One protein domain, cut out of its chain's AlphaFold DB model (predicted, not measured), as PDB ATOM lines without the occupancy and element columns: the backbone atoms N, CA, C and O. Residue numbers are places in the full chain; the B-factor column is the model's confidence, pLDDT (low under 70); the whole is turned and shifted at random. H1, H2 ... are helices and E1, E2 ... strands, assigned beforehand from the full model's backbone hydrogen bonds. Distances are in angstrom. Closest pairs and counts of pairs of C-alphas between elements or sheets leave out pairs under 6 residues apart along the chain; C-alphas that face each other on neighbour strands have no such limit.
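What this domain is: This is residues 33 to 101 of the 350 residues of an uncharacterized protein of Abscondita terminalis (UniProt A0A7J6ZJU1). One twisted sheet, built on the long hairpin E2 and E3, has helices H1 and H2 on one face. The 69 printed residues include H1, E1 to E4 and H2 in order; the strands form a meander, each the antiparallel neighbour of the one before. It is mixed in class and compact, radius of gyration of the C-alphas 11.1 A, spans 34, 27 and 18 A.

Where its parts are: Find C-alpha 33 at (-86.202, -60.596, 56.372), where H1, residues 33 to 40, begins. Then come E1, 44 to 46; E2, 53 to 60, 20.7 A; E3, 63 to 71, 25.0 A; E4, 77 to 79; and H2, 92 to 101, ending at (-67.148, -68.678, 55.126).

How they stand to each other: In the hairpin E2 and E3, N 56 and O 67 are within hydrogen-bond range, 3.0 A. H1 and H2, with every O i to N i+4 pair within range, are on the sheet and close but not clearly touching; C-alphas 37 and 93 come closest, 7.1 A.

The domain as a whole: The link E4 to H2 is long; residues 81 to 88 are under pLDDT 70.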
ATOM      1  N   ALA A  33     -87.549 -60.443  55.822       63.88
ATOM      2  CA  ALA A  33     -86.202 -60.596  56.372       63.88
ATOM      3  C   ALA A  33     -86.078 -61.828  57.286       63.88
ATOM      4  O   ALA A  33     -85.119 -62.593  57.185       63.88
ATOM      5  N   LYS A  34     -87.081 -62.075  58.141       67.06
ATOM      6  CA  LYS A  34     -87.127 -63.261  59.010       67.06
ATOM      7  C   LYS A  34     -87.190 -64.563  58.207       67.06
ATOM      8  O   LYS A  34     -86.514 -65.528  58.554       67.06
ATOM      9  N   LEU A  35     -87.994 -64.590  57.147       65.31
ATOM     10  CA  LEU A  35     -88.116 -65.750  56.270       65.31
ATOM     11  C   LEU A  35     -86.809 -66.005  55.511       65.31
ATOM     12  O   LEU A  35     -86.382 -67.148  55.403       65.31
ATOM     13  N   HIS A  36     -86.143 -64.948  55.045       71.19
ATOM     14  CA  HIS A  36     -84.885 -65.061  54.316       71.19
ATOM     15  C   HIS A  36     -83.756 -65.650  55.179       71.19
ATOM     16  O   HIS A  36     -83.033 -66.537  54.727       71.19
ATOM     17  N   VAL A  37     -83.668 -65.238  56.451       73.25
ATOM     18  CA  VAL A  37     -82.732 -65.830  57.419       73.25
ATOM     19  C   VAL A  37     -83.049 -67.308  57.652       73.25
ATOM     20  O   VAL A  37     -82.140 -68.124  57.587       73.25
ATOM     21  N   LEU A  38     -84.317 -67.680  57.852       70.88
ATOM     22  CA  LEU A  38     -84.709 -69.078  58.091       70.88
ATOM     23  C   LEU A  38     -84.543 -69.981  56.859       70.88
ATOM     24  O   LEU A  38     -84.281 -71.169  57.009       70.88
ATOM     25  N   LEU A  39     -84.678 -69.444  55.644       72.25
ATOM     26  CA  LEU A  39     -84.459 -70.208  54.413       72.25
ATOM     27  C   LEU A  39     -82.983 -70.571  54.215       72.25
ATOM     28  O   LEU A  39     -82.691 -71.651  53.706       72.25
ATOM     29  N   LYS A  40     -82.060 -69.687  54.612       72.06
ATOM     30  CA  LYS A  40     -80.612 -69.905  54.456       72.06
ATOM     31  C   LYS A  40     -79.955 -70.521  55.698       72.06
ATOM     32  O   LYS A  40     -79.044 -71.330  55.571       72.06
ATOM     33  N   TYR A  41     -80.446 -70.174  56.884       80.19
ATOM     34  CA  TYR A  41     -79.939 -70.590  58.194       80.19
ATOM     35  C   TYR A  41     -81.093 -71.125  59.064       80.19
ATOM     36  O   TYR A  41     -81.506 -70.482  60.031       80.19
ATOM     37  N   PRO A  42     -81.640 -72.310  58.739       75.88
ATOM     38  CA  PRO A  42     -82.895 -72.815  59.313       75.88
ATOM     39  C   PRO A  42     -82.839 -73.131  60.811       75.88
ATOM     40  O   PRO A  42     -83.881 -73.233  61.453       75.88
ATOM     41  N   LEU A  43     -81.636 -73.288  61.369       79.38
ATOM     42  CA  LEU A  43     -81.413 -73.590  62.784       79.38
ATOM     43  C   LEU A  43     -81.084 -72.344  63.621       79.38
ATOM     44  O   LEU A  43     -80.799 -72.477  64.812       79.38
ATOM     45  N   LEU A  44     -81.123 -71.147  63.026       81.12
ATOM     46  CA  LEU A  44     -80.882 -69.876  63.702       81.12
ATOM     47  C   LEU A  44     -82.210 -69.147  63.932       81.12
ATOM     48  O   LEU A  44     -82.872 -68.716  62.987       81.12
ATOM     49  N   PHE A  45     -82.600 -68.985  65.197       80.06
ATOM     50  CA  PHE A  45     -83.925 -68.483  65.550       80.06
ATOM     51  C   PHE A  45     -83.858 -67.084  66.171       80.06
ATOM     52  O   PHE A  45     -83.047 -66.838  67.066       80.06
ATOM     53  N   PRO A  46     -84.731 -66.152  65.755       79.56
ATOM     54  CA  PRO A  46     -84.817 -64.854  66.400       79.56
ATOM     55  C   PRO A  46     -85.516 -64.978  67.755       79.56
ATOM     56  O   PRO A  46     -86.636 -65.485  67.844       79.56
ATOM     57  N   LYS A  47     -84.870 -64.476  68.807       79.69
ATOM     58  CA  LYS A  47     -85.448 -64.371  70.154       79.69
ATOM     59  C   LYS A  47     -86.402 -63.196  70.289       79.69
ATOM     60  O   LYS A  47     -87.336 -63.242  71.087       79.69
ATOM     61  N   THR A  48     -86.164 -62.145  69.517       72.38
ATOM     62  CA  THR A  48     -86.963 -60.924  69.528       72.38
ATOM     63  C   THR A  48     -87.635 -60.721  68.169       72.38
ATOM     64  O   THR A  48     -87.104 -61.085  67.119       72.38
ATOM     65  N   ALA A  49     -88.845 -60.150  68.166       63.00
ATOM     66  CA  ALA A  49     -89.638 -59.949  66.946       63.00
ATOM     67  C   ALA A  49     -89.000 -58.954  65.953       63.00
ATOM     68  O   ALA A  49     -89.392 -58.886  64.791       63.00
ATOM     69  N   ASP A  50     -88.022 -58.179  66.410       67.56
ATOM     70  CA  ASP A  50     -87.271 -57.183  65.655       67.56
ATOM     71  C   ASP A  50     -85.951 -57.704  65.063       67.56
ATOM     72  O   ASP A  50     -85.246 -56.913  64.448       67.56
ATOM     73  N   LEU A  51     -85.647 -59.006  65.200       67.94
ATOM     74  CA  LEU A  51     -84.395 -59.642  64.746       67.94
ATOM     75  C   LEU A  51     -83.126 -59.072  65.408       67.94
ATOM     76  O   LEU A  51     -82.017 -59.334  64.945       67.94
ATOM     77  N   ASN A  52     -83.268 -58.317  66.500       76.50
ATOM     78  CA  ASN A  52     -82.133 -57.734  67.214       76.50
ATOM     79  C   ASN A  52     -81.353 -58.760  68.033       76.50
ATOM     80  O   ASN A  52     -80.202 -58.504  68.380       76.50
ATOM     81  N   GLU A  53     -81.944 -59.914  68.330       83.44
ATOM     82  CA  GLU A  53     -81.264 -61.021  68.984       83.44
ATOM     83  C   GLU A  53     -81.621 -62.349  68.311       83.44
ATOM     84  O   GLU A  53     -82.800 -62.689  68.177       83.44
ATOM     85  N   LEU A  54     -80.603 -63.110  67.905       83.12
ATOM     86  CA  LEU A  54     -80.746 -64.447  67.326       83.12
ATOM     87  C   LEU A  54     -79.917 -65.451  68.126       83.12
ATOM     88  O   LEU A  54     -78.777 -65.169  68.478       83.12
ATOM     89  N   GLU A  55     -80.469 -66.630  68.391       85.50
ATOM     90  CA  GLU A  55     -79.723 -67.754  68.958       85.50
ATOM     91  C   GLU A  55     -80.072 -69.032  68.201       85.50
ATOM     92  O   GLU A  55     -81.220 -69.262  67.816       85.50
ATOM     93  N   GLY A  56     -79.078 -69.881  67.995       85.06
ATOM     94  CA  GLY A  56     -79.285 -71.188  67.405       85.06
ATOM     95  C   GLY A  56     -77.986 -71.773  66.903       85.06
ATOM     96  O   GLY A  56     -76.933 -71.565  67.509       85.06
ATOM     97  N   TYR A  57     -78.075 -72.498  65.797       82.50
ATOM     98  CA  TYR A  57     -76.936 -73.155  65.181       82.50
ATOM     99  C   TYR A  57     -76.787 -72.728  63.727       82.50
ATOM    100  O   TYR A  57     -77.775 -72.507  63.026       82.50
ATOM    101  N   ILE A  58     -75.545 -72.643  63.263       83.88
ATOM    102  CA  ILE A  58     -75.237 -72.626  61.834       83.88
ATOM    103  C   ILE A  58     -74.510 -73.923  61.519       83.88
ATOM    104  O   ILE A  58     -73.497 -74.235  62.145       83.88
ATOM    105  N   ASN A  59     -75.034 -74.670  60.550       76.12
ATOM    106  CA  ASN A  59     -74.362 -75.849  60.035       76.12
ATOM    107  C   ASN A  59     -73.331 -75.419  58.988       76.12
ATOM    108  O   ASN A  59     -73.687 -74.814  57.975       76.12
ATOM    109  N   VAL A  60     -72.062 -75.727  59.233       78.56
ATOM    110  CA  VAL A  60     -70.969 -75.482  58.289       78.56
ATOM    111  C   VAL A  60     -70.225 -76.794  58.084       78.56
ATOM    112  O   VAL A  60     -69.690 -77.359  59.034       78.56
ATOM    113  N   GLN A  61     -70.221 -77.303  56.846       69.62
ATOM    114  CA  GLN A  61     -69.581 -78.577  56.482       69.62
ATOM    115  C   GLN A  61     -69.980 -79.751  57.407       69.62
ATOM    116  O   GLN A  61     -69.136 -80.541  57.829       69.62
ATOM    117  N   GLY A  62     -71.266 -79.851  57.767       67.12
ATOM    118  CA  GLY A  62     -71.784 -80.935  58.609       67.12
ATOM    119  C   GLY A  62     -71.527 -80.778  60.112       67.12
ATOM    120  O   GLY A  62     -71.879 -81.680  60.867       67.12
ATOM    121  N   HIS A  63     -70.964 -79.650  60.555       73.56
ATOM    122  CA  HIS A  63     -70.756 -79.335  61.970       73.56
ATOM    123  C   HIS A  63     -71.677 -78.194  62.410       73.56
ATOM    124  O   HIS A  63     -71.745 -77.157  61.747       73.56
ATOM    125  N   ASP A  64     -72.360 -78.375  63.540       78.56
ATOM    126  CA  ASP A  64     -73.261 -77.372  64.108       78.56
ATOM    127  C   ASP A  64     -72.508 -76.430  65.052       78.56
ATOM    128  O   ASP A  64     -72.027 -76.823  66.115       78.56
ATOM    129  N   TYR A  65     -72.451 -75.152  64.682       81.44
ATOM    130  CA  TYR A  65     -71.855 -74.092  65.489       81.44
ATOM    131  C   TYR A  65     -72.934 -73.354  66.257       81.44
ATOM    132  O   TYR A  65     -73.787 -72.711  65.647       81.44
ATOM    133  N   LYS A  66     -72.888 -73.407  67.592       84.19
ATOM    134  CA  LYS A  66     -73.805 -72.630  68.428       84.19
ATOM    135  C   LYS A  66     -73.461 -71.147  68.325       84.19
ATOM    136  O   LYS A  66     -72.356 -70.747  68.674       84.19
ATOM    137  N   ILE A  67     -74.414 -70.320  67.916       84.75
ATOM    138  CA  ILE A  67     -74.212 -68.891  67.655       84.75
ATOM    139  C   ILE A  67     -75.310 -68.091  68.355       84.75
ATOM    140  O   ILE A  67     -76.491 -68.432  68.293       84.75
ATOM    141  N   HIS A  68     -74.901 -67.013  69.016       86.94
ATOM    142  CA  HIS A  68     -75.762 -66.045  69.680       86.94
ATOM    143  C   HIS A  68     -75.371 -64.645  69.211       86.94
ATOM    144  O   HIS A  68     -74.302 -64.141  69.547       86.94
ATOM    145  N   LEU A  69     -76.238 -64.026  68.417       85.56
ATOM    146  CA  LEU A  69     -76.048 -62.699  67.846       85.56
ATOM    147  C   LEU A  69     -76.918 -61.677  68.561       85.56
ATOM    148  O   LEU A  69     -78.085 -61.948  68.843       85.56
ATOM    149  N   ARG A  70     -76.377 -60.478  68.777       84.06
ATOM    150  CA  ARG A  70     -77.147 -59.316  69.223       84.06
ATOM    151  C   ARG A  70     -76.727 -58.057  68.471       84.06
ATOM    152  O   ARG A  70     -75.536 -57.801  68.309       84.06
ATOM    153  N   ARG A  71     -77.698 -57.254  68.036       81.69
ATOM    154  CA  ARG A  71     -77.458 -55.902  67.516       81.69
ATOM    155  C   ARG A  71     -77.224 -54.924  68.664       81.69
ATOM    156  O   ARG A  71     -78.004 -54.876  69.615       81.69
ATOM    157  N   ASN A  72     -76.136 -54.166  68.589       76.81
ATOM    158  CA  ASN A  72     -75.791 -53.145  69.574       76.81
ATOM    159  C   ASN A  72     -76.481 -51.797  69.277       76.81
ATOM    160  O   ASN A  72     -77.149 -51.627  68.258       76.81
ATOM    161  N   HIS A  73     -76.285 -50.808  70.154       70.56
ATOM    162  CA  HIS A  73     -76.875 -49.467  70.018       70.56
ATOM    163  C   HIS A  73     -76.429 -48.688  68.763       70.56
ATOM    164  O   HIS A  73     -77.076 -47.707  68.408       70.56
ATOM    165  N   ASN A  74     -75.367 -49.131  68.082       74.62
ATOM    166  CA  ASN A  74     -74.852 -48.542  66.843       74.62
ATOM    167  C   ASN A  74     -75.304 -49.321  65.591       74.62
ATOM    168  O   ASN A  74     -74.695 -49.168  64.534       74.62
ATOM    169  N   ASP A  75     -76.321 -50.182  65.721       70.94
ATOM    170  CA  ASP A  75     -76.847 -51.067  64.668       70.94
ATOM    171  C   ASP A  75     -75.792 -52.024  64.074       70.94
ATOM    172  O   ASP A  75     -75.862 -52.432  62.916       70.94
ATOM    173  N   ARG A  76     -74.785 -52.401  64.878       76.62
ATOM    174  CA  ARG A  76     -73.776 -53.411  64.516       76.62
ATOM    175  C   ARG A  76     -74.080 -54.741  65.184       76.62
ATOM    176  O   ARG A  76     -74.477 -54.783  66.350       76.62
ATOM    177  N   ILE A  77     -73.859 -55.827  64.455       81.50
ATOM    178  CA  ILE A  77     -74.091 -57.192  64.934       81.50
ATOM    179  C   ILE A  77     -72.867 -57.675  65.710       81.50
ATOM    180  O   ILE A  77     -71.742 -57.576  65.231       81.50
ATOM    181  N   GLN A  78     -73.096 -58.197  66.913       78.62
ATOM    182  CA  GLN A  78     -72.068 -58.750  67.787       78.62
ATOM    183  C   GLN A  78     -72.358 -60.218  68.089       78.62
ATOM    184  O   GLN A  78     -73.499 -60.590  68.376       78.62
ATOM    185  N   LEU A  79     -71.307 -61.033  68.049       80.81
ATOM    186  CA  LEU A  79     -71.334 -62.443  68.416       80.81
ATOM    187  C   LEU A  79     -71.015 -62.572  69.911       80.81
ATOM    188  O   LEU A  79     -69.955 -62.156  70.364       80.81
ATOM    189  N   LEU A  80     -71.961 -63.095  70.688       76.62
ATOM    190  CA  LEU A  80     -71.907 -63.112  72.155       76.62
ATOM    191  C   LEU A  80     -71.241 -64.367  72.732       76.62
ATOM    192  O   LEU A  80     -70.945 -64.402  73.923       76.62
ATOM    193  N   ASN A  81     -71.051 -65.412  71.925       68.94
ATOM    194  CA  ASN A  81     -70.719 -66.751  72.411       68.94
ATOM    195  C   ASN A  81     -69.575 -67.437  71.641       68.94
ATOM    196  O   ASN A  81     -69.595 -68.660  71.498       68.94
ATOM    197  N   SER A  82     -68.585 -66.685  71.154       61.28
ATOM    198  CA  SER A  82     -67.454 -67.260  70.416       61.28
ATOM    199  C   SER A  82     -66.096 -66.698  70.829       61.28
ATOM    200  O   SER A  82     -65.965 -65.489  70.993       61.28
ATOM    201  N   ASP A  83     -65.074 -67.552  70.815       56.09
ATOM    202  CA  ASP A  83     -63.656 -67.168  70.925       56.09
ATOM    203  C   ASP A  83     -63.083 -66.569  69.618       56.09
ATOM    204  O   ASP A  83     -61.889 -66.298  69.515       56.09
ATOM    205  N   PHE A  84     -63.921 -66.380  68.590       60.72
ATOM    206  CA  PHE A  84     -63.523 -65.866  67.281       60.72
ATOM    207  C   PHE A  84     -63.817 -64.368  67.149       60.72
ATOM    208  O   PHE A  84     -64.913 -63.906  67.463       60.72
ATOM    209  N   GLU A  85     -62.876 -63.614  66.579       59.75
ATOM    210  CA  GLU A  85     -63.146 -62.254  66.105       59.75
ATOM    211  C   GLU A  85     -64.075 -62.311  64.883       59.75
ATOM    212  O   GLU A  85     -63.682 -62.771  63.802       59.75
ATOM    213  N   ALA A  86     -65.321 -61.867  65.049       62.44
ATOM    214  CA  ALA A  86     -66.288 -61.743  63.964       62.44
ATOM    215  C   ALA A  86     -66.171 -60.364  63.277       62.44
ATOM    216  O   ALA A  86     -65.902 -59.370  63.955       62.44
ATOM    217  N   PRO A  87     -66.368 -60.276  61.950       64.38
ATOM    218  CA  PRO A  87     -66.387 -58.998  61.240       64.38
ATOM    219  C   PRO A  87     -67.568 -58.130  61.696       64.38
ATOM    220  O   PRO A  87     -68.675 -58.623  61.886       64.38
ATOM    221  N   GLU A  88     -67.363 -56.825  61.867       66.44
ATOM    222  CA  GLU A  88     -68.451 -55.920  62.242       66.44
ATOM    223  C   GLU A  88     -69.267 -55.511  61.012       66.44
ATOM    224  O   GLU A  88     -68.774 -54.794  60.140       66.44
ATOM    225  N   HIS A  89     -70.536 -55.920  60.960       71.00
ATOM    226  CA  HIS A  89     -71.429 -55.588  59.849       71.00
ATOM    227  C   HIS A  89     -72.818 -55.152  60.357       71.00
ATOM    228  O   HIS A  89     -73.279 -55.597  61.413       71.00
ATOM    229  N   SER A  90     -73.480 -54.252  59.621       68.69
ATOM    230  CA  SER A  90     -74.857 -53.796  59.902       68.69
ATOM    231  C   SER A  90     -75.915 -54.710  59.260       68.69
ATOM    232  O   SER A  90     -76.950 -55.020  59.856       68.69
ATOM    233  N   ASP A  91     -75.630 -55.209  58.054       81.00
ATOM    234  CA  ASP A  91     -76.422 -56.245  57.375       81.00
ATOM    235  C   ASP A  91     -76.187 -57.642  57.982       81.00
ATOM    236  O   ASP A  91     -75.056 -58.131  58.017       81.00
ATOM    237  N   LEU A  92     -77.275 -58.281  58.421       77.44
ATOM    238  CA  LEU A  92     -77.286 -59.608  59.036       77.44
ATOM    239  C   LEU A  92     -76.928 -60.730  58.066       77.44
ATOM    240  O   LEU A  92     -76.226 -61.657  58.454       77.44
ATOM    241  N   MET A  93     -77.370 -60.659  56.814       79.94
ATOM    242  CA  MET A  93     -77.120 -61.732  55.853       79.94
ATOM    243  C   MET A  93     -75.659 -61.757  55.430       79.94
ATOM    244  O   MET A  93     -75.047 -62.821  55.406       79.94
ATOM    245  N   ARG A  94     -75.072 -60.581  55.178       79.62
ATOM    246  CA  ARG A  94     -73.641 -60.469  54.852       79.62
ATOM    247  C   ARG A  94     -72.767 -60.907  56.022       79.62
ATOM    248  O   ARG A  94     -71.821 -61.655  55.812       79.62
ATOM    249  N   PHE A  95     -73.140 -60.530  57.246       83.50
ATOM    250  CA  PHE A  95     -72.469 -61.012  58.452       83.50
ATOM    251  C   PHE A  95     -72.489 -62.547  58.551       83.50
ATOM    252  O   PHE A  95     -71.452 -63.164  58.781       83.50
ATOM    253  N   LEU A  96     -73.658 -63.175  58.371       81.81
ATOM    254  CA  LEU A  96     -73.808 -64.632  58.456       81.81
ATOM    255  C   LEU A  96     -73.050 -65.362  57.334       81.81
ATOM    256  O   LEU A  96     -72.463 -66.420  57.571       81.81
ATOM    257  N   ASP A  97     -73.013 -64.786  56.134       82.69
ATOM    258  CA  ASP A  97     -72.265 -65.323  54.993       82.69
ATOM    259  C   ASP A  97     -70.748 -65.255  55.219       82.69
ATOM    260  O   ASP A  97     -70.036 -66.228  54.979       82.69
ATOM    261  N   GLU A  98     -70.239 -64.142  55.750       82.00
ATOM    262  CA  GLU A  98     -68.820 -64.003  56.096       82.00
ATOM    263  C   GLU A  98     -68.429 -64.900  57.279       82.00
ATOM    264  O   GLU A  98     -67.366 -65.527  57.262       82.00
ATOM    265  N   LEU A  99     -69.300 -65.015  58.288       81.75
ATOM    266  CA  LEU A  99     -69.093 -65.902  59.430       81.75
ATOM    267  C   LEU A  99     -69.064 -67.370  58.989       81.75
ATOM    268  O   LEU A  99     -68.157 -68.104  59.376       81.75
ATOM    269  N   SER A 100     -70.011 -67.797  58.150       81.50
ATOM    270  CA  SER A 100     -70.043 -69.168  57.626       81.50
ATOM    271  C   SER A 100     -68.831 -69.475  56.743       81.50
ATOM    272  O   SER A 100     -68.246 -70.547  56.886       81.50
ATOM    273  N   ALA A 101     -68.372 -68.530  55.916       82.50
ATOM    274  CA  ALA A 101     -67.148 -68.678  55.126       82.50
ATOM    275  C   ALA A 101     -65.889 -68.815  56.002       82.50
ATOM    276  O   ALA A 101     -65.019 -69.640  55.718       82.50
TER     277      ALA A 101